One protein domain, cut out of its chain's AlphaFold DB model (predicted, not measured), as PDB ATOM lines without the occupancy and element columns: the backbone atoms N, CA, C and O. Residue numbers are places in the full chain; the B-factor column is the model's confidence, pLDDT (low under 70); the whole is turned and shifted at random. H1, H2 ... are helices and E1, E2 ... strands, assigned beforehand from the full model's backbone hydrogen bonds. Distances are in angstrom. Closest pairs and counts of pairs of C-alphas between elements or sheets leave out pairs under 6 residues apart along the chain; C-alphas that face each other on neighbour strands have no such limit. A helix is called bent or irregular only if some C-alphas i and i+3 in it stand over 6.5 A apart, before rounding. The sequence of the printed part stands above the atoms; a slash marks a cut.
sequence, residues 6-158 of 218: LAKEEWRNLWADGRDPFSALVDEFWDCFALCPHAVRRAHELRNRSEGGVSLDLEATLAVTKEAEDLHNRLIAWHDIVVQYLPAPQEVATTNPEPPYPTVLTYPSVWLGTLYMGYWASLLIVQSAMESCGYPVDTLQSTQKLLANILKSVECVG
ATOM      1  N   LEU A   6      40.050 -30.762 -57.915       64.50
ATOM      2  CA  LEU A   6      41.508 -30.732 -57.769       64.50
ATOM      3  C   LEU A   6      42.223 -31.811 -58.590       64.50
ATOM      4  O   LEU A   6      43.401 -31.661 -58.880       64.50
ATOM      5  N   ALA A   7      41.530 -32.879 -58.996       66.44
ATOM      6  CA  ALA A   7      42.119 -33.931 -59.822       66.44
ATOM      7  C   ALA A   7      42.236 -33.536 -61.307       66.44
ATOM      8  O   ALA A   7      42.875 -34.248 -62.083       66.44
ATOM      9  N   LYS A   8      41.609 -32.431 -61.733       69.75
ATOM     10  CA  LYS A   8      41.678 -31.984 -63.129       69.75
ATOM     11  C   LYS A   8      43.025 -31.331 -63.422       69.75
ATOM     12  O   LYS A   8      43.544 -30.565 -62.615       69.75
ATOM     13  N   GLU A   9      43.531 -31.566 -64.626       68.38
ATOM     14  CA  GLU A   9      44.830 -31.075 -65.101       68.38
ATOM     15  C   GLU A   9      44.999 -29.552 -64.953       68.38
ATOM     16  O   GLU A   9      46.038 -29.077 -64.505       68.38
ATOM     17  N   GLU A  10      43.941 -28.791 -65.234       66.19
ATOM     18  CA  GLU A  10      43.887 -27.331 -65.073       66.19
ATOM     19  C   GLU A  10      44.207 -26.858 -63.642       66.19
ATOM     20  O   GLU A  10      44.835 -25.815 -63.478       66.19
ATOM     21  N   TRP A  11      43.843 -27.630 -62.612       61.25
ATOM     22  CA  TRP A  11      44.158 -27.311 -61.215       61.25
ATOM     23  C   TRP A  11      45.532 -27.829 -60.784       61.25
ATOM     24  O   TRP A  11      46.216 -27.150 -60.023       61.25
ATOM     25  N   ARG A  12      45.976 -28.968 -61.326       61.09
ATOM     26  CA  ARG A  12      47.322 -29.518 -61.078       61.09
ATOM     27  C   ARG A  12      48.415 -28.580 -61.602       61.09
ATOM     28  O   ARG A  12      49.369 -28.271 -60.894       61.09
ATOM     29  N   ASN A  13      48.213 -28.025 -62.798       60.84
ATOM     30  CA  ASN A  13      49.143 -27.076 -63.417       60.84
ATOM     31  C   ASN A  13      49.247 -25.736 -62.668       60.84
ATOM     32  O   ASN A  13      50.238 -25.031 -62.826       60.84
ATOM     33  N   LEU A  14      48.235 -25.364 -61.874       55.84
ATOM     34  CA  LEU A  14      48.238 -24.108 -61.118       55.84
ATOM     35  C   LEU A  14      49.129 -24.156 -59.873       55.84
ATOM     36  O   LEU A  14      49.544 -23.096 -59.404       55.84
ATOM     37  N   TRP A  15      49.387 -25.341 -59.315       59.91
ATOM     38  CA  TRP A  15      50.170 -25.494 -58.080       59.91
ATOM     39  C   TRP A  15      51.561 -26.085 -58.316       59.91
ATOM     40  O   TRP A  15      52.438 -25.868 -57.485       59.91
ATOM     41  N   ALA A  16      51.785 -26.707 -59.478       56.84
ATOM     42  CA  ALA A  16      53.093 -27.169 -59.923       56.84
ATOM     43  C   ALA A  16      54.062 -25.995 -60.165       56.84
ATOM     44  O   ALA A  16      54.187 -25.488 -61.280       56.84
ATOM     45  N   ASP A  17      54.766 -25.547 -59.121       55.22
ATOM     46  CA  ASP A  17      55.732 -24.442 -59.236       55.22
ATOM     47  C   ASP A  17      57.065 -24.907 -59.855       55.22
ATOM     48  O   ASP A  17      57.858 -24.087 -60.307       55.22
ATOM     49  N   GLY A  18      57.327 -26.224 -59.906       51.97
ATOM     50  CA  GLY A  18      58.390 -26.877 -60.698       51.97
ATOM     51  C   GLY A  18      59.841 -26.447 -60.425       51.97
ATOM     52  O   GLY A  18      60.766 -26.968 -61.047       51.97
ATOM     53  N   ARG A  19      60.059 -25.487 -59.522       54.59
ATOM     54  CA  ARG A  19      61.340 -24.805 -59.302       54.59
ATOM     55  C   ARG A  19      62.195 -25.432 -58.200       54.59
ATOM     56  O   ARG A  19      63.391 -25.159 -58.164       54.59
ATOM     57  N   ASP A  20      61.614 -26.274 -57.344       62.81
ATOM     58  CA  ASP A  20      62.289 -26.895 -56.199       62.81
ATOM     59  C   ASP A  20      61.836 -28.362 -56.001       62.81
ATOM     60  O   ASP A  20      60.633 -28.637 -56.070       62.81
ATOM     61  N   PRO A  21      62.752 -29.326 -55.758       64.06
ATOM     62  CA  PRO A  21      62.399 -30.733 -55.544       64.06
ATOM     63  C   PRO A  21      61.411 -30.975 -54.396       64.06
ATOM     64  O   PRO A  21      60.634 -31.927 -54.455       64.06
ATOM     65  N   PHE A  22      61.405 -30.122 -53.365       67.12
ATOM     66  CA  PHE A  22      60.431 -30.230 -52.279       67.12
ATOM     67  C   PHE A  22      59.027 -29.818 -52.736       67.12
ATOM     68  O   PHE A  22      58.066 -30.509 -52.404       67.12
ATOM     69  N   SER A  23      58.898 -28.771 -53.558       72.06
ATOM     70  CA  SER A  23      57.617 -28.406 -54.181       72.06
ATOM     71  C   SER A  23      57.056 -29.556 -55.016       72.06
ATOM     72  O   SER A  23      55.912 -29.935 -54.810       72.06
ATOM     73  N   ALA A  24      57.882 -30.206 -55.843       73.94
ATOM     74  CA  ALA A  24      57.443 -31.348 -56.649       73.94
ATOM     75  C   ALA A  24      56.951 -32.539 -55.799       73.94
ATOM     76  O   ALA A  24      55.990 -33.212 -56.165       73.94
ATOM     77  N   LEU A  25      57.577 -32.794 -54.642       76.56
ATOM     78  CA  LEU A  25      57.117 -33.824 -53.703       76.56
ATOM     79  C   LEU A  25      55.791 -33.450 -53.035       76.56
ATOM     80  O   LEU A  25      54.948 -34.317 -52.808       76.56
ATOM     81  N   VAL A  26      55.597 -32.174 -52.705       80.44
ATOM     82  CA  VAL A  26      54.326 -31.679 -52.168       80.44
ATOM     83  C   VAL A  26      53.226 -31.758 -53.231       80.44
ATOM     84  O   VAL A  26      52.115 -32.180 -52.916       80.44
ATOM     85  N   ASP A  27      53.535 -31.439 -54.483       81.56
ATOM     86  CA  ASP A  27      52.595 -31.521 -55.603       81.56
ATOM     87  C   ASP A  27      52.158 -32.971 -55.865       81.56
ATOM     88  O   ASP A  27      50.962 -33.247 -55.943       81.56
ATOM     89  N   GLU A  28      53.098 -33.925 -55.879       83.75
ATOM     90  CA  GLU A  28      52.783 -35.356 -56.031       83.75
ATOM     91  C   GLU A  28      51.879 -35.869 -54.894       83.75
ATOM     92  O   GLU A  28      50.978 -36.686 -55.122       83.75
ATOM     93  N   PHE A  29      52.069 -35.367 -53.667       85.88
ATOM     94  CA  PHE A  29      51.159 -35.672 -52.563       85.88
ATOM     95  C   PHE A  29      49.748 -35.157 -52.842       85.88
ATOM     96  O   PHE A  29      48.783 -35.907 -52.688       85.88
ATOM     97  N   TRP A  30      49.612 -33.893 -53.251       84.12
ATOM     98  CA  TRP A  30      48.305 -33.301 -53.539       84.12
ATOM     99  C   TRP A  30      47.601 -33.990 -54.704       84.12
ATOM    100  O   TRP A  30      46.382 -34.168 -54.654       84.12
ATOM    101  N   ASP A  31      48.356 -34.462 -55.690       84.56
ATOM    102  CA  ASP A  31      47.839 -35.277 -56.782       84.56
ATOM    103  C   ASP A  31      47.272 -36.607 -56.275       84.56
ATOM    104  O   ASP A  31      46.139 -36.971 -56.604       84.56
ATOM    105  N   CYS A  32      48.011 -37.326 -55.423       85.69
ATOM    106  CA  CYS A  32      47.512 -38.550 -54.791       85.69
ATOM    107  C   CYS A  32      46.277 -38.267 -53.920       85.69
ATOM    108  O   CYS A  32      45.267 -38.977 -53.980       85.69
ATOM    109  N   PHE A  33      46.323 -37.190 -53.141       85.62
ATOM    110  CA  PHE A  33      45.234 -36.758 -52.276       85.62
ATOM    111  C   PHE A  33      43.955 -36.460 -53.072       85.62
ATOM    112  O   PHE A  33      42.864 -36.884 -52.684       85.62
ATOM    113  N   ALA A  34      44.075 -35.784 -54.217       85.50
ATOM    114  CA  ALA A  34      42.952 -35.446 -55.085       85.50
ATOM    115  C   ALA A  34      42.275 -36.681 -55.707       85.50
ATOM    116  O   ALA A  34      41.077 -36.634 -56.002       85.50
ATOM    117  N   LEU A  35      43.006 -37.790 -55.864       85.50
ATOM    118  CA  LEU A  35      42.490 -39.060 -56.387       85.50
ATOM    119  C   LEU A  35      41.774 -39.911 -55.326       85.50
ATOM    120  O   LEU A  35      40.913 -40.722 -55.676       85.50
ATOM    121  N   CYS A  36      42.062 -39.698 -54.038       84.06
ATOM    122  CA  CYS A  36      41.473 -40.477 -52.944       84.06
ATOM    123  C   CYS A  36      39.927 -40.498 -52.968       84.06
ATOM    124  O   CYS A  36      39.358 -41.589 -52.909       84.06
ATOM    125  N   PRO A  37      39.201 -39.366 -53.115       81.62
ATOM    126  CA  PRO A  37      37.736 -39.382 -53.138       81.62
ATOM    127  C   PRO A  37      37.145 -40.242 -54.259       81.62
ATOM    128  O   PRO A  37      36.120 -40.895 -54.061       81.62
ATOM    129  N   HIS A  38      37.784 -40.251 -55.433       80.38
ATOM    130  CA  HIS A  38      37.335 -41.040 -56.577       80.38
ATOM    131  C   HIS A  38      37.491 -42.542 -56.308       80.38
ATOM    132  O   HIS A  38      36.515 -43.286 -56.432       80.38
ATOM    133  N   ALA A  39      38.683 -42.966 -55.872       79.25
ATOM    134  CA  ALA A  39      38.973 -44.365 -55.560       79.25
ATOM    135  C   ALA A  39      38.032 -44.907 -54.470       79.25
ATOM    136  O   ALA A  39      37.393 -45.947 -54.641       79.25
ATOM    137  N   VAL A  40      37.859 -44.145 -53.388       79.81
ATOM    138  CA  VAL A  40      37.000 -44.522 -52.256       79.81
ATOM    139  C   VAL A  40      35.536 -44.625 -52.674       79.81
ATOM    140  O   VAL A  40      34.859 -45.588 -52.315       79.81
ATOM    141  N   ARG A  41      35.029 -43.671 -53.468       81.69
ATOM    142  CA  ARG A  41      33.642 -43.708 -53.952       81.69
ATOM    143  C   ARG A  41      33.380 -44.964 -54.776       81.69
ATOM    144  O   ARG A  41      32.390 -45.647 -54.530       81.69
ATOM    145  N   ARG A  42      34.259 -45.280 -55.731       80.00
ATOM    146  CA  ARG A  42      34.079 -46.443 -56.612       80.00
ATOM    147  C   ARG A  42      34.136 -47.760 -55.843       80.00
ATOM    148  O   ARG A  42      33.280 -48.615 -56.061       80.00
ATOM    149  N   ALA A  43      35.061 -47.894 -54.893       77.69
ATOM    150  CA  ALA A  43      35.114 -49.060 -54.014       77.69
ATOM    151  C   ALA A  43      33.831 -49.202 -53.178       77.69
ATOM    152  O   ALA A  43      33.256 -50.286 -53.069       77.69
ATOM    153  N   HIS A  44      33.314 -48.091 -52.648       74.94
ATOM    154  CA  HIS A  44      32.088 -48.101 -51.857       74.94
ATOM    155  C   HIS A  44      30.838 -48.424 -52.699       74.94
ATOM    156  O   HIS A  44      29.921 -49.098 -52.221       74.94
ATOM    157  N   GLU A  45      30.774 -47.960 -53.948       79.81
ATOM    158  CA  GLU A  45      29.703 -48.303 -54.890       79.81
ATOM    159  C   GLU A  45      29.692 -49.798 -55.221       79.81
ATOM    160  O   GLU A  45      28.621 -50.408 -55.211       79.81
ATOM    161  N   LEU A  46      30.862 -50.399 -55.454       74.19
ATOM    162  CA  LEU A  46      30.990 -51.842 -55.673       74.19
ATOM    163  C   LEU A  46      30.546 -52.635 -54.444       74.19
ATOM    164  O   LEU A  46      29.691 -53.511 -54.552       74.19
ATOM    165  N   ARG A  47      31.037 -52.264 -53.262       71.88
ATOM    166  CA  ARG A  47      30.656 -52.891 -51.991       71.88
ATOM    167  C   ARG A  47      29.146 -52.830 -51.730       71.88
ATOM    168  O   ARG A  47      28.535 -53.812 -51.328       71.88
ATOM    169  N   ASN A  48      28.505 -51.693 -52.003       75.00
ATOM    170  CA  ASN A  48      27.054 -51.564 -51.842       75.00
ATOM    171  C   ASN A  48      26.267 -52.466 -52.813       75.00
ATOM    172  O   ASN A  48      25.161 -52.895 -52.485       75.00
ATOM    173  N   ARG A  49      26.798 -52.723 -54.017       72.81
ATOM    174  CA  ARG A  49      26.168 -53.610 -55.009       72.81
ATOM    175  C   ARG A  49      26.294 -55.078 -54.607       72.81
ATOM    176  O   ARG A  49      25.298 -55.794 -54.705       72.81
ATOM    177  N   SER A  50      27.457 -55.499 -54.104       68.62
ATOM    178  CA  SER A  50      27.649 -56.871 -53.619       68.62
ATOM    179  C   SER A  50      26.773 -57.181 -52.406       68.62
ATOM    180  O   SER A  50      26.095 -58.206 -52.393       68.62
ATOM    181  N   GLU A  51      26.691 -56.270 -51.431       70.88
ATOM    182  CA  GLU A  51      25.798 -56.409 -50.268       70.88
ATOM    183  C   GLU A  51      24.312 -56.418 -50.652       70.88
ATOM    184  O   GLU A  51      23.490 -57.027 -49.969       70.88
ATOM    185  N   GLY A  52      23.952 -55.760 -51.757       72.31
ATOM    186  CA  GLY A  52      22.600 -55.767 -52.315       72.31
ATOM    187  C   GLY A  52      22.232 -57.045 -53.078       72.31
ATOM    188  O   GLY A  52      21.151 -57.089 -53.664       72.31
ATOM    189  N   GLY A  53      23.111 -58.054 -53.117       64.12
ATOM    190  CA  GLY A  53      22.893 -59.306 -53.850       64.12
ATOM    191  C   GLY A  53      22.994 -59.166 -55.371       64.12
ATOM    192  O   GLY A  53      22.575 -60.064 -56.100       64.12
ATOM    193  N   VAL A  54      23.529 -58.046 -55.869       67.69
ATOM    194  CA  VAL A  54      23.759 -57.839 -57.301       67.69
ATOM    195  C   VAL A  54      25.075 -58.509 -57.673       67.69
ATOM    196  O   VAL A  54      26.112 -58.211 -57.080       67.69
ATOM    197  N   SER A  55      25.039 -59.396 -58.671       64.62
ATOM    198  CA  SER A  55      26.253 -59.980 -59.248       64.62
ATOM    199  C   SER A  55      27.178 -58.855 -59.702       64.62
ATOM    200  O   SER A  55      26.807 -58.049 -60.557       64.62
ATOM    201  N   LEU A  56      28.366 -58.786 -59.108       67.19
ATOM    202  CA  LEU A  56      29.368 -57.810 -59.502       67.19
ATOM    203  C   LEU A  56      29.891 -58.148 -60.896       67.19
ATOM    204  O   LEU A  56      30.165 -59.308 -61.203       67.19
ATOM    205  N   ASP A  57      30.046 -57.119 -61.720       77.31
ATOM    206  CA  ASP A  57      30.854 -57.226 -62.923       77.31
ATOM    207  C   ASP A  57      32.324 -57.384 -62.507       77.31
ATOM    208  O   ASP A  57      32.887 -56.535 -61.801       77.31
ATOM    209  N   LEU A  58      32.920 -58.503 -62.913       76.38
ATOM    210  CA  LEU A  58      34.301 -58.842 -62.600       76.38
ATOM    211  C   LEU A  58      35.262 -57.805 -63.195       76.38
ATOM    212  O   LEU A  58      36.234 -57.443 -62.538       76.38
ATOM    213  N   GLU A  59      34.972 -57.282 -64.388       81.19
ATOM    214  CA  GLU A  59      35.831 -56.308 -65.067       81.19
ATOM    215  C   GLU A  59      35.825 -54.960 -64.333       81.19
ATOM    216  O   GLU A  59      36.885 -54.436 -63.982       81.19
ATOM    217  N   ALA A  60      34.640 -54.443 -63.991       76.50
ATOM    218  CA  ALA A  60      34.511 -53.235 -63.179       76.50
ATOM    219  C   ALA A  60      35.164 -53.372 -61.792       76.50
ATOM    220  O   ALA A  60      35.763 -52.414 -61.299       76.50
ATOM    221  N   THR A  61      35.063 -54.550 -61.169       77.00
ATOM    222  CA  THR A  61      35.681 -54.819 -59.863       77.00
ATOM    223  C   THR A  61      37.203 -54.805 -59.967       77.00
ATOM    224  O   THR A  61      37.860 -54.106 -59.201       77.00
ATOM    225  N   LEU A  62      37.769 -55.495 -60.962       81.56
ATOM    226  CA  LEU A  62      39.212 -55.511 -61.206       81.56
ATOM    227  C   LEU A  62      39.764 -54.114 -61.515       81.56
ATOM    228  O   LEU A  62      40.833 -53.763 -61.018       81.56
ATOM    229  N   ALA A  63      39.036 -53.303 -62.288       84.50
ATOM    230  CA  ALA A  63      39.453 -51.941 -62.613       84.50
ATOM    231  C   ALA A  63      39.559 -51.052 -61.363       84.50
ATOM    232  O   ALA A  63      40.563 -50.371 -61.176       84.50
ATOM    233  N   VAL A  64      38.557 -51.088 -60.478       83.12
ATOM    234  CA  VAL A  64      38.571 -50.291 -59.239       83.12
ATOM    235  C   VAL A  64      39.640 -50.775 -58.270       83.12
ATOM    236  O   VAL A  64      40.331 -49.950 -57.675       83.12
ATOM    237  N   THR A  65      39.812 -52.092 -58.132       82.50
ATOM    238  CA  THR A  65      40.879 -52.655 -57.299       82.50
ATOM    239  C   THR A  65      42.246 -52.197 -57.790       82.50
ATOM    240  O   THR A  65      43.046 -51.729 -56.986       82.50
ATOM    241  N   LYS A  66      42.490 -52.246 -59.105       86.25
ATOM    242  CA  LYS A  66      43.744 -51.780 -59.699       86.25
ATOM    243  C   LYS A  66      43.975 -50.285 -59.476       86.25
ATOM    244  O   LYS A  66      45.068 -49.896 -59.094       86.25
ATOM    245  N   GLU A  67      42.953 -49.448 -59.654       87.50
ATOM    246  CA  GLU A  67      43.059 -48.006 -59.381       87.50
ATOM    247  C   GLU A  67      43.417 -47.718 -57.911       87.50
ATOM    248  O   GLU A  67      44.232 -46.836 -57.630       87.50
ATOM    249  N   ALA A  68      42.821 -48.454 -56.968       87.56
ATOM    250  CA  ALA A  68      43.120 -48.317 -55.546       87.56
ATOM    251  C   ALA A  68      44.529 -48.827 -55.197       87.56
ATOM    252  O   ALA A  68      45.232 -48.178 -54.425       87.56
ATOM    253  N   GLU A  69      44.958 -49.939 -55.797       88.62
ATOM    254  CA  GLU A  69      46.307 -50.495 -55.649       88.62
ATOM    255  C   GLU A  69      47.378 -49.547 -56.211       88.62
ATOM    256  O   GLU A  69      48.366 -49.259 -55.535       88.62
ATOM    257  N   ASP A  70      47.160 -48.990 -57.405       90.44
ATOM    258  CA  ASP A  70      48.064 -48.015 -58.020       90.44
ATOM    259  C   ASP A  70      48.200 -46.766 -57.133       90.44
ATOM    260  O   ASP A  70      49.308 -46.273 -56.903       90.44
ATOM    261  N   LEU A  71      47.089 -46.269 -56.571       91.12
ATOM    262  CA  LEU A  71      47.109 -45.137 -55.643       91.12
ATOM    263  C   LEU A  71      47.810 -45.481 -54.320       91.12
ATOM    264  O   LEU A  71      48.593 -44.674 -53.819       91.12
ATOM    265  N   HIS A  72      47.566 -46.672 -53.768       91.31
ATOM    266  CA  HIS A  72      48.254 -47.165 -52.576       91.31
ATOM    267  C   HIS A  72      49.771 -47.195 -52.793       91.31
ATOM    268  O   HIS A  72      50.527 -46.625 -52.007       91.31
ATOM    269  N   ASN A  73      50.220 -47.796 -53.895       91.00
ATOM    270  CA  ASN A  73      51.638 -47.920 -54.218       91.00
ATOM    271  C   ASN A  73      52.296 -46.556 -54.445       91.00
ATOM    272  O   ASN A  73      53.419 -46.338 -53.991       91.00
ATOM    273  N   ARG A  74      51.589 -45.609 -55.075       92.44
ATOM    274  CA  ARG A  74      52.066 -44.226 -55.225       92.44
ATOM    275  C   ARG A  74      52.231 -43.518 -53.883       92.44
ATOM    276  O   ARG A  74      53.255 -42.877 -53.679       92.44
ATOM    277  N   LEU A  75      51.283 -43.671 -52.957       91.69
ATOM    278  CA  LEU A  75      51.389 -43.105 -51.607       91.69
ATOM    279  C   LEU A  75      52.592 -43.680 -50.844       91.69
ATOM    280  O   LEU A  75      53.338 -42.918 -50.227       91.69
ATOM    281  N   ILE A  76      52.807 -44.999 -50.904       92.06
ATOM    282  CA  ILE A  76      53.969 -45.649 -50.274       92.06
ATOM    283  C   ILE A  76      55.277 -45.133 -50.884       92.06
ATOM    284  O   ILE A  76      56.145 -44.667 -50.150       92.06
ATOM    285  N   ALA A  77      55.394 -45.141 -52.215       91.12
ATOM    286  CA  ALA A  77      56.593 -44.674 -52.909       91.12
ATOM    287  C   ALA A  77      56.891 -43.197 -52.614       91.12
ATOM    288  O   ALA A  77      58.038 -42.826 -52.370       91.12
ATOM    289  N   TRP A  78      55.854 -42.357 -52.581       91.50
ATOM    290  CA  TRP A  78      55.973 -40.963 -52.173       91.50
ATOM    291  C   TRP A  78      56.543 -40.843 -50.757       91.50
ATOM    292  O   TRP A  78      57.510 -40.111 -50.539       91.50
ATOM    293  N   HIS A  79      55.996 -41.591 -49.796       90.19
ATOM    294  CA  HIS A  79      56.454 -41.542 -48.410       90.19
ATOM    295  C   HIS A  79      57.899 -42.034 -48.265       90.19
ATOM    296  O   HIS A  79      58.676 -41.403 -47.550       90.19
ATOM    297  N   ASP A  80      58.279 -43.101 -48.971       90.06
ATOM    298  CA  ASP A  80      59.644 -43.643 -48.976       90.06
ATOM    299  C   ASP A  80      60.679 -42.632 -49.480       90.06
ATOM    300  O   ASP A  80      61.817 -42.628 -49.009       90.06
ATOM    301  N   ILE A  81      60.295 -41.753 -50.410       86.56
ATOM    302  CA  ILE A  81      61.139 -40.641 -50.858       86.56
ATOM    303  C   ILE A  81      61.139 -39.534 -49.802       86.56
ATOM    304  O   ILE A  81      62.200 -39.059 -49.402       86.56
ATOM    305  N   VAL A  82      59.968 -39.136 -49.307       84.00
ATOM    306  CA  VAL A  82      59.819 -38.027 -48.356       84.00
ATOM    307  C   VAL A  82      60.624 -38.235 -47.074       84.00
ATOM    308  O   VAL A  82      61.289 -37.301 -46.622       84.00
ATOM    309  N   VAL A  83      60.639 -39.444 -46.510       85.56
ATOM    310  CA  VAL A  83      61.396 -39.734 -45.276       85.56
ATOM    311  C   VAL A  83      62.917 -39.684 -45.450       85.56
ATOM    312  O   VAL A  83      63.635 -39.667 -44.454       85.56
ATOM    313  N   GLN A  84      63.428 -39.642 -46.685       83.12
ATOM    314  CA  GLN A  84      64.861 -39.444 -46.945       83.12
ATOM    315  C   GLN A  84      65.274 -37.978 -46.793       83.12
ATOM    316  O   GLN A  84      66.430 -37.694 -46.481       83.12
ATOM    317  N   TYR A  85      64.337 -37.049 -47.007       78.94
ATOM    318  CA  TYR A  85      64.593 -35.607 -46.989       78.94
ATOM    319  C   TYR A  85      64.022 -34.916 -45.755       78.94
ATOM    320  O   TYR A  85      64.524 -33.865 -45.355       78.94
ATOM    321  N   LEU A  86      62.973 -35.483 -45.158       79.06
ATOM    322  CA  LEU A  86      62.270 -34.887 -44.032       79.06
ATOM    323  C   LEU A  86      62.555 -35.648 -42.737       79.06
ATOM    324  O   LEU A  86      62.565 -36.880 -42.723       79.06
ATOM    325  N   PRO A  87      62.779 -34.924 -41.629       80.62
ATOM    326  CA  PRO A  87      63.025 -35.548 -40.342       80.62
ATOM    327  C   PRO A  87      61.788 -36.318 -39.885       80.62
ATOM    328  O   PRO A  87      60.656 -35.838 -39.995       80.62
ATOM    329  N   ALA A  88      62.030 -37.499 -39.317       86.31
ATOM    330  CA  ALA A  88      60.975 -38.294 -38.719       86.31
ATOM    331  C   ALA A  88      60.299 -37.530 -37.559       86.31
ATOM    332  O   ALA A  88      60.975 -36.786 -36.835       86.31
ATOM    333  N   PRO A  89      58.987 -37.731 -37.344       92.75
ATOM    334  CA  PRO A  89      58.288 -37.164 -36.196       92.75
ATOM    335  C   PRO A  89      58.910 -37.643 -34.883       92.75
ATOM    336  O   PRO A  89      59.294 -38.808 -34.762       92.75
ATOM    337  N   GLN A  90      58.988 -36.760 -33.890       94.44
ATOM    338  CA  GLN A  90      59.527 -37.096 -32.572       94.44
ATOM    339  C   GLN A  90      58.402 -37.373 -31.584       94.44
ATOM    340  O   GLN A  90      57.479 -36.570 -31.441       94.44
ATOM    341  N   GLU A  91      58.498 -38.496 -30.881       96.44
ATOM    342  CA  GLU A  91      57.530 -38.884 -29.864       96.44
ATOM    343  C   GLU A  91      57.920 -38.308 -28.498       96.44
ATOM    344  O   GLU A  91      59.016 -38.558 -27.995       96.44
ATOM    345  N   VAL A  92      57.024 -37.524 -27.902       95.31
ATOM    346  CA  VAL A  92      57.224 -36.855 -26.607       95.31
ATOM    347  C   VAL A  92      56.021 -37.078 -25.693       95.31
ATOM    348  O   VAL A  92      54.956 -37.496 -26.148       95.31
ATOM    349  N   ALA A  93      56.168 -36.815 -24.393       95.31
ATOM    350  CA  ALA A  93      55.045 -36.873 -23.460       95.31
ATOM    351  C   ALA A  93      53.997 -35.798 -23.801       95.31
ATOM    352  O   ALA A  93      54.347 -34.659 -24.105       95.31
ATOM    353  N   THR A  94      52.718 -36.163 -23.743       91.38
ATOM    354  CA  THR A  94      51.604 -35.220 -23.934       91.38
ATOM    355  C   THR A  94      51.506 -34.218 -22.785       91.38
ATOM    356  O   THR A  94      51.792 -34.544 -21.630       91.38
ATOM    357  N   THR A  95      51.066 -33.000 -23.100       86.31
ATOM    358  CA  THR A  95      50.696 -31.990 -22.097       86.31
ATOM    359  C   THR A  95      49.188 -31.946 -21.841       86.31
ATOM    360  O   THR A  95      48.729 -31.302 -20.895       86.31
ATOM    361  N   ASN A  96      48.402 -32.654 -22.657       83.19
ATOM    362  CA  ASN A  96      46.954 -32.719 -22.541       83.19
ATOM    363  C   ASN A  96      46.546 -33.579 -21.324       83.19
ATOM    364  O   ASN A  96      47.018 -34.708 -21.195       83.19
ATOM    365  N   PRO A  97      45.654 -33.088 -20.441       80.62
ATOM    366  CA  PRO A  97      45.201 -33.837 -19.266       80.62
ATOM    367  C   PRO A  97      44.319 -35.048 -19.603       80.62
ATOM    368  O   PRO A  97      44.196 -35.957 -18.786       80.62
ATOM    369  N   GLU A  98      43.703 -35.080 -20.788       85.81
ATOM    370  CA  GLU A  98      42.862 -36.191 -21.244       85.81
ATOM    371  C   GLU A  98      43.224 -36.610 -22.679       85.81
ATOM    372  O   GLU A  98      42.431 -36.429 -23.621       85.81
ATOM    373  N   PRO A  99      44.444 -37.136 -22.877       85.56
ATOM    374  CA  PRO A  99      44.939 -37.485 -24.188       85.56
ATOM    375  C   PRO A  99      44.433 -38.884 -24.588       85.56
ATOM    376  O   PRO A  99      44.189 -39.733 -23.727       85.56
ATOM    377  N   PRO A 100      44.296 -39.171 -25.892       87.62
ATOM    378  CA  PRO A 100      43.946 -40.511 -26.351       87.62
ATOM    379  C   PRO A 100      45.132 -41.483 -26.205       87.62
ATOM    380  O   PRO A 100      44.930 -42.691 -26.133       87.62
ATOM    381  N   TYR A 101      46.358 -40.951 -26.130       91.44
ATOM    382  CA  TYR A 101      47.616 -41.678 -25.974       91.44
ATOM    383  C   TYR A 101      48.524 -40.954 -24.967       91.44
ATOM    384  O   TYR A 101      48.471 -39.731 -24.884       91.44
ATOM    385  N   PRO A 102      49.403 -41.657 -24.230       91.94
ATOM    386  CA  PRO A 102      50.302 -41.026 -23.251       91.94
ATOM    387  C   PRO A 102      51.390 -40.143 -23.892       91.94
ATOM    388  O   PRO A 102      52.071 -39.381 -23.206       91.94
ATOM    389  N   THR A 103      51.570 -40.259 -25.204       96.44
ATOM    390  CA  THR A 103      52.585 -39.567 -25.993       96.44
ATOM    391  C   THR A 103      51.962 -38.900 -27.212       96.44
ATOM    392  O   THR A 103      50.900 -39.311 -27.684       96.44
ATOM    393  N   VAL A 104      52.645 -37.889 -27.739       96.12
ATOM    394  CA  VAL A 104      52.276 -37.144 -28.947       96.12
ATOM    395  C   VAL A 104      53.446 -37.066 -29.916       96.12
ATOM    396  O   VAL A 104      54.603 -37.224 -29.526       96.12
ATOM    397  N   LEU A 105      53.134 -36.829 -31.188       96.88
ATOM    398  CA  LEU A 105      54.120 -36.593 -32.232       96.88
ATOM    399  C   LEU A 105      54.335 -35.093 -32.407       96.88
ATOM    400  O   LEU A 105      53.388 -34.325 -32.585       96.88
ATOM    401  N   THR A 106      55.600 -34.693 -32.378       95.06
ATOM    402  CA  THR A 106      56.052 -33.329 -32.640       95.06
ATOM    403  C   THR A 106      56.842 -33.269 -33.934       95.06
ATOM    404  O   THR A 106      57.460 -34.245 -34.370       95.06
ATOM    405  N   TYR A 107      56.796 -32.098 -34.560       93.06
ATOM    406  CA  TYR A 107      57.336 -31.862 -35.888       93.06
ATOM    407  C   TYR A 107      58.152 -30.573 -35.887       93.06
ATOM    408  O   TYR A 107      57.752 -29.608 -35.235       93.06
ATOM    409  N   PRO A 108      59.227 -30.486 -36.687       88.25
ATOM    410  CA  PRO A 108      59.944 -29.225 -36.889       88.25
ATOM    411  C   PRO A 108      59.078 -28.112 -37.490       88.25
ATOM    412  O   PRO A 108      59.398 -26.934 -37.358       88.25
ATOM    413  N   SER A 109      57.986 -28.477 -38.164       88.06
ATOM    414  CA  SER A 109      56.997 -27.545 -38.696       88.06
ATOM    415  C   SER A 109      55.607 -28.172 -38.685       88.06
ATOM    416  O   SER A 109      55.433 -29.339 -39.038       88.06
ATOM    417  N   VAL A 110      54.592 -27.374 -38.354       90.06
ATOM    418  CA  VAL A 110      53.184 -27.798 -38.385       90.06
ATOM    419  C   VAL A 110      52.703 -28.194 -39.784       90.06
ATOM    420  O   VAL A 110      51.796 -29.016 -39.922       90.06
ATOM    421  N   TRP A 111      53.325 -27.649 -40.834       86.25
ATOM    422  CA  TRP A 111      53.043 -28.031 -42.220       86.25
ATOM    423  C   TRP A 111      53.496 -29.456 -42.511       86.25
ATOM    424  O   TRP A 111      52.761 -30.220 -43.130       86.25
ATOM    425  N   LEU A 112      54.661 -29.838 -41.986       88.69
ATOM    426  CA  LEU A 112      55.162 -31.201 -42.103       88.69
ATOM    427  C   LEU A 112      54.240 -32.188 -41.383       88.69
ATOM    428  O   LEU A 112      53.873 -33.215 -41.946       88.69
ATOM    429  N   GLY A 113      53.792 -31.844 -40.173       92.62
ATOM    430  CA  GLY A 113      52.799 -32.651 -39.465       92.62
ATOM    431  C   GLY A 113      51.482 -32.781 -40.234       92.62
ATOM    432  O   GLY A 113      50.910 -33.865 -40.289       92.62
ATOM    433  N   THR A 114      51.048 -31.717 -40.914       92.94
ATOM    434  CA  THR A 114      49.854 -31.750 -41.775       92.94
ATOM    435  C   THR A 114      50.021 -32.726 -42.944       92.94
ATOM    436  O   THR A 114      49.112 -33.510 -43.208       92.94
ATOM    437  N   LEU A 115      51.186 -32.735 -43.607       91.12
ATOM    438  CA  LEU A 115      51.485 -33.679 -44.692       91.12
ATOM    439  C   LEU A 115      51.479 -35.132 -44.200       91.12
ATOM    440  O   LEU A 115      50.821 -35.974 -44.806       91.12
ATOM    441  N   TYR A 116      52.137 -35.423 -43.071       93.62
ATOM    442  CA  TYR A 116      52.124 -36.768 -42.483       93.62
ATOM    443  C   TYR A 116      50.710 -37.224 -42.102       93.62
ATOM    444  O   TYR A 116      50.312 -38.340 -42.434       93.62
ATOM    445  N   MET A 117      49.925 -36.357 -41.454       95.69
ATOM    446  CA  MET A 117      48.533 -36.661 -41.109       95.69
ATOM    447  C   MET A 117      47.669 -36.894 -42.351       95.69
ATOM    448  O   MET A 117      46.795 -37.764 -42.331       95.69
ATOM    449  N   GLY A 118      47.879 -36.118 -43.416       93.44
ATOM    450  CA  GLY A 118      47.202 -36.299 -44.696       93.44
ATOM    451  C   GLY A 118      47.547 -37.650 -45.316       93.44
ATOM    452  O   GLY A 118      46.644 -38.419 -45.626       93.44
ATOM    453  N   TYR A 119      48.836 -37.979 -45.388       94.56
ATOM    454  CA  TYR A 119      49.333 -39.263 -45.880       94.56
ATOM    455  C   TYR A 119      48.749 -40.461 -45.130       94.56
ATOM    456  O   TYR A 119      48.185 -41.350 -45.763       94.56
ATOM    457  N   TRP A 120      48.819 -40.486 -43.795       95.75
ATOM    458  CA  TRP A 120      48.280 -41.610 -43.021       95.75
ATOM    459  C   TRP A 120      46.767 -41.760 -43.193       95.75
ATOM    460  O   TRP A 120      46.269 -42.881 -43.273       95.75
ATOM    461  N   ALA A 121      46.033 -40.649 -43.287       94.50
ATOM    462  CA  ALA A 121      44.595 -40.673 -43.531       94.50
ATOM    463  C   ALA A 121      44.258 -41.160 -44.952       94.50
ATOM    464  O   ALA A 121      43.371 -41.995 -45.119       94.50
ATOM    465  N   SER A 122      44.985 -40.695 -45.969       93.31
ATOM    466  CA  SER A 122      44.832 -41.172 -47.346       93.31
ATOM    467  C   SER A 122      45.149 -42.662 -47.461       93.31
ATOM    468  O   SER A 122      44.392 -43.402 -48.083       93.31
ATOM    469  N   LEU A 123      46.209 -43.129 -46.800       92.88
ATOM    470  CA  LEU A 123      46.566 -44.541 -46.794       92.88
ATOM    471  C   LEU A 123      45.482 -45.393 -46.113       92.88
ATOM    472  O   LEU A 123      45.055 -46.383 -46.696       92.88
ATOM    473  N   LEU A 124      44.964 -44.967 -44.952       91.06
ATOM    474  CA  LEU A 124      43.859 -45.642 -44.253       91.06
ATOM    475  C   LEU A 124      42.630 -45.840 -45.146       91.06
ATOM    476  O   LEU A 124      42.085 -46.940 -45.240       91.06
ATOM    477  N   ILE A 125      42.172 -44.767 -45.797       88.50
ATOM    478  CA  ILE A 125      40.933 -44.831 -46.574       88.50
ATOM    479  C   ILE A 125      41.112 -45.622 -47.878       88.50
ATOM    480  O   ILE A 125      40.185 -46.310 -48.301       88.50
ATOM    481  N   VAL A 126      42.302 -45.582 -48.487       89.44
ATOM    482  CA  VAL A 126      42.632 -46.392 -49.669       89.44
ATOM    483  C   VAL A 126      42.757 -47.873 -49.303       89.44
ATOM    484  O   VAL A 126      42.184 -48.709 -49.996       89.44
ATOM    485  N   GLN A 127      43.411 -48.213 -48.189       88.62
ATOM    486  CA  GLN A 127      43.489 -49.595 -47.699       88.62
ATOM    487  C   GLN A 127      42.091 -50.168 -47.441       88.62
ATOM    488  O   GLN A 127      41.760 -51.246 -47.930       88.62
ATOM    489  N   SER A 128      41.221 -49.400 -46.782       84.94
ATOM    490  CA  SER A 128      39.828 -49.799 -46.559       84.94
ATOM    491  C   SER A 128      39.034 -49.982 -47.862       84.94
ATOM    492  O   SER A 128      38.186 -50.875 -47.966       84.94
ATOM    493  N   ALA A 129      39.312 -49.164 -48.882       84.19
ATOM    494  CA  ALA A 129      38.719 -49.307 -50.209       84.19
ATOM    495  C   ALA A 129      39.162 -50.611 -50.905       84.19
ATOM    496  O   ALA A 129      38.332 -51.286 -51.514       84.19
ATOM    497  N   MET A 130      40.433 -50.999 -50.774       84.00
ATOM    498  CA  MET A 130      40.958 -52.266 -51.304       84.00
ATOM    499  C   MET A 130      40.355 -53.482 -50.585       84.00
ATOM    500  O   MET A 130      39.857 -54.399 -51.243       84.00
ATOM    501  N   GLU A 131      40.304 -53.455 -49.249       83.00
ATOM    502  CA  GLU A 131      39.674 -54.506 -48.432       83.00
ATOM    503  C   GLU A 131      38.198 -54.697 -48.803       83.00
ATOM    504  O   GLU A 131      37.716 -55.821 -48.954       83.00
ATOM    505  N   SER A 132      37.484 -53.591 -49.030       75.75
ATOM    506  CA  SER A 132      36.083 -53.588 -49.471       75.75
ATOM    507  C   SER A 132      35.861 -54.278 -50.821       75.75
ATOM    508  O   SER A 132      34.751 -54.735 -51.094       75.75
ATOM    509  N   CYS A 133      36.900 -54.367 -51.655       74.12
ATOM    510  CA  CYS A 133      36.877 -55.064 -52.940       74.12
ATOM    511  C   CYS A 133      37.358 -56.525 -52.835       74.12
ATOM    512  O   CYS A 133      37.533 -57.184 -53.857       74.12
ATOM    513  N   GLY A 134      37.565 -57.045 -51.619       70.50
ATOM    514  CA  GLY A 134      38.019 -58.417 -51.382       70.50
ATOM    515  C   GLY A 134      39.516 -58.623 -51.599       70.50
ATOM    516  O   GLY A 134      39.954 -59.767 -51.712       70.50
ATOM    517  N   TYR A 135      40.299 -57.543 -51.667       71.75
ATOM    518  CA  TYR A 135      41.748 -57.625 -51.792       71.75
ATOM    519  C   TYR A 135      42.390 -57.565 -50.398       71.75
ATOM    520  O   TYR A 135      42.283 -56.532 -49.730       71.75
ATOM    521  N   PRO A 136      43.032 -58.647 -49.921       68.00
ATOM    522  CA  PRO A 136      43.727 -58.622 -48.645       68.00
ATOM    523  C   PRO A 136      44.941 -57.705 -48.768       68.00
ATOM    524  O   PRO A 136      45.845 -57.958 -49.563       68.00
ATOM    525  N   VAL A 137      44.960 -56.629 -47.988       66.88
ATOM    526  CA  VAL A 137      46.120 -55.748 -47.939       66.88
ATOM    527  C   VAL A 137      47.058 -56.276 -46.857       66.88
ATOM    528  O   VAL A 137      46.805 -56.108 -45.666       66.88
ATOM    529  N   ASP A 138      48.137 -56.945 -47.263       64.25
ATOM    530  CA  ASP A 138      49.232 -57.296 -46.356       64.25
ATOM    531  C   ASP A 138      50.060 -56.024 -46.113       64.25
ATOM    532  O   ASP A 138      50.944 -55.655 -46.889       64.25
ATOM    533  N   THR A 139      49.640 -55.230 -45.126       60.44
ATOM    534  CA  THR A 139      50.136 -53.861 -44.958       60.44
ATOM    535  C   THR A 139      51.432 -53.816 -44.152       60.44
ATOM    536  O   THR A 139      51.527 -54.327 -43.039       60.44
ATOM    537  N   LEU A 140      52.419 -53.066 -44.654       60.38
ATOM    538  CA  LEU A 140      53.603 -52.664 -43.875       60.38
ATOM    539  C   LEU A 140      53.236 -51.836 -42.626       60.38
ATOM    540  O   LEU A 140      54.004 -51.766 -41.664       60.38
ATOM    541  N   GLN A 141      52.079 -51.168 -42.645       71.50
ATOM    542  CA  GLN A 141      51.562 -50.363 -41.540       71.50
ATOM    543  C   GLN A 141      50.119 -50.753 -41.238       71.50
ATOM    544  O   GLN A 141      49.243 -50.549 -42.073       71.50
ATOM    545  N   SER A 142      49.873 -51.251 -40.026       83.44
ATOM    546  CA  SER A 142      48.525 -51.611 -39.591       83.44
ATOM    547  C   SER A 142      47.619 -50.384 -39.450       83.44
ATOM    548  O   SER A 142      48.067 -49.302 -39.057       83.44
ATOM    549  N   THR A 143      46.316 -50.579 -39.664       87.56
ATOM    550  CA  THR A 143      45.257 -49.577 -39.438       87.56
ATOM    551  C   THR A 143      45.392 -48.895 -38.074       87.56
ATOM    552  O   THR A 143      45.311 -47.673 -37.973       87.56
ATOM    553  N   GLN A 144      45.676 -49.669 -37.021       89.62
ATOM    554  CA  GLN A 144      45.872 -49.144 -35.665       89.62
ATOM    555  C   GLN A 144      47.088 -48.217 -35.563       89.62
ATOM    556  O   GLN A 144      47.017 -47.192 -34.891       89.62
ATOM    557  N   LYS A 145      48.196 -48.539 -36.243       92.88
ATOM    558  CA  LYS A 145      49.396 -47.693 -36.254       92.88
ATOM    559  C   LYS A 145      49.132 -46.371 -36.972       92.88
ATOM    560  O   LYS A 145      49.501 -45.320 -36.454       92.88
ATOM    561  N   LEU A 146      48.471 -46.413 -38.130       94.56
ATOM    562  CA  LEU A 146      48.110 -45.209 -38.882       94.56
ATOM    563  C   LEU A 146      47.156 -44.316 -38.080       94.56
ATOM    564  O   LEU A 146      47.383 -43.112 -37.966       94.56
ATOM    565  N   LEU A 147      46.137 -44.917 -37.461       94.94
ATOM    566  CA  LEU A 147      45.204 -44.224 -36.579       94.94
ATOM    567  C   LEU A 147      45.927 -43.567 -35.396       94.94
ATOM    568  O   LEU A 147      45.769 -42.367 -35.171       94.94
ATOM    569  N   ALA A 148      46.757 -44.324 -34.674       95.75
ATOM    570  CA  ALA A 148      47.512 -43.811 -33.537       95.75
ATOM    571  C   ALA A 148      48.408 -42.638 -33.949       95.75
ATOM    572  O   ALA A 148      48.418 -41.612 -33.273       95.75
ATOM    573  N   ASN A 149      49.104 -42.743 -35.084       96.62
ATOM    574  CA  ASN A 149      49.937 -41.664 -35.605       96.62
ATOM    575  C   ASN A 149      49.125 -40.382 -35.860       96.62
ATOM    576  O   ASN A 149      49.536 -39.306 -35.423       96.62
ATOM    577  N   ILE A 150      47.945 -40.479 -36.484       97.19
ATOM    578  CA  ILE A 150      47.056 -39.323 -36.690       97.19
ATOM    579  C   ILE A 150      46.659 -38.705 -35.344       97.19
ATOM    580  O   ILE A 150      46.816 -37.501 -35.153       97.19
ATOM    581  N   LEU A 151      46.174 -39.513 -34.396       96.56
ATOM    582  CA  LEU A 151      45.670 -39.014 -33.112       96.56
ATOM    583  C   LEU A 151      46.777 -38.391 -32.250       96.56
ATOM    584  O   LEU A 151      46.564 -37.333 -31.659       96.56
ATOM    585  N   LYS A 152      47.977 -38.980 -32.248       96.88
ATOM    586  CA  LYS A 152      49.160 -38.430 -31.569       96.88
ATOM    587  C   LYS A 152      49.633 -37.099 -32.162       96.88
ATOM    588  O   LYS A 152      50.325 -36.355 -31.481       96.88
ATOM    589  N   SER A 153      49.271 -36.776 -33.401       97.19
ATOM    590  CA  SER A 153      49.719 -35.552 -34.086       97.19
ATOM    591  C   SER A 153      48.859 -34.327 -33.790       97.19
ATOM    592  O   SER A 153      49.269 -33.199 -34.054       97.19
ATOM    593  N   VAL A 154      47.654 -34.534 -33.257       95.25
ATOM    594  CA  VAL A 154      46.640 -33.482 -33.097       95.25
ATOM    595  C   VAL A 154      47.102 -32.358 -32.184       95.25
ATOM    596  O   VAL A 154      46.806 -31.208 -32.482       95.25
ATOM    597  N   GLU A 155      47.813 -32.673 -31.099       93.19
ATOM    598  CA  GLU A 155      48.292 -31.657 -30.154       93.19
ATOM    599  C   GLU A 155      49.213 -30.661 -30.869       93.19
ATOM    600  O   GLU A 155      48.936 -29.472 -30.863       93.19
ATOM    601  N   CYS A 156      50.210 -31.146 -31.611       93.12
ATOM    602  CA  CYS A 156      51.139 -30.284 -32.341       93.12
ATOM    603  C   CYS A 156      50.501 -29.615 -33.578       93.12
ATOM    604  O   CYS A 156      50.685 -28.424 -33.830       93.12
ATOM    605  N   VAL A 157      49.746 -30.361 -34.389       94.81
ATOM    606  CA  VAL A 157      49.248 -29.875 -35.692       94.81
ATOM    607  C   VAL A 157      47.961 -29.056 -35.559       94.81
ATOM    608  O   VAL A 157      47.685 -28.198 -36.400       94.81
ATOM    609  N   GLY A 158      47.180 -29.288 -34.505       91.19
ATOM    610  CA  GLY A 158      45.910 -28.616 -34.231       91.19
ATOM    611  C   GLY A 158      46.038 -27.256 -33.544       91.19
ATOM    612  O   GLY A 158      45.026 -26.585 -33.357       91.19
TER     613      GLY A 158
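AT A GLANCE: This is residues 6 to 158 of the 218 residues of an uncharacterized protein of Candidatus Bathyarchaeota archaeon (UniProt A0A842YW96). Three long helices, the bent H2, H3 and H4, form a flat bundle, with H4 nearest the middle. H5 folds back along the side of H4 away from H2, a small hairpin of strands E1 and E2 packs on H5 through E2 at one end, and short H1 folds back on arm H2a at the rim. The printed part has 153 residues, with five named helices and two named strands in the order H1 H2 H3 E1 E2 H4 H5; the sheet, E1 - E2, is antiparallel and the class is mostly helix. The whole is only just compact, close to loose, with a radius of gyration of the C-alphas of 17.5 A, and spans 52 by 42 by 23 A.

IN THESE COORDINATES: Strand E1 is residues 90 to 93, 10.2 A long, from C-alpha 90 at (59.527, -37.096, -32.572), and E2 is residues 103 to 106, 9.8 A. H5 is residues 143 to 157, 20.4 A, ending with C-alpha 157 at (49.248, -29.875, -35.692); it is only just irregular, with C-alphas 152 and 155 7.0 A apart. H4 is residues 110 to 132, 32.9 A, and H3 is residues 58 to 85, 41.2 A. H2, residues 21 to 51, was assigned as one helix by its hydrogen bonds but is bent, C-alphas 34 and 37 being 6.8 A apart; its arms are H2a, residues 21 to 34, 20.0 A, and H2b, residues 37 to 51, 21.0 A. H1 is residues 9 to 15, 10.4 A, from C-alpha 9 at (44.830, -31.075, -65.101).

HOW THE PARTS SIT: E1 and E2 form a hairpin, with N 92 and O 104 2.9 A apart and N 106 and O 90 2.8 A apart, within hydrogen-bond range. The closest C-alphas of E2 and H5 are those of Val 104 and Lys 152, 4.3 A. H5 and H4, a helical hairpin, touch at Val 110 and Val 157, their closest C-alphas, 5.2 A, at a shallow tilt of 23 degrees, opposite ways. H2a, H2b, H3 and H4 form a bundle, a group of helices packed together. H4 touches H3, closest C-alphas Thr 65 and Met 130, 6.0 A, and H2b, closest Ala 43 and Ala 129, 5.2 A, both at a shallow tilt of 25 degrees. H1 and H2a only just touch, with 3 pairs of C-alphas within 8 A, the closest Trp 15 and Asp 27 at 7.0 A. Every O i to N i+4 pair is within hydrogen-bond range in H2a, H2b and H4, against 22 of 24 in H3, 8 of 11 in H5 and 1 of 3 in H1, where 3 of 4 O i to N i+3 pairs are.

THE WHOLE: The two C-alphas farthest apart, those of Ser 55 and Thr 95, are 52.5 A apart. The printed part has no cut and no long link. The mean pLDDT of the printed part is 82.3; it is under 70 at residues 6 to 22, 50, 53 to 56 and 136 to 140.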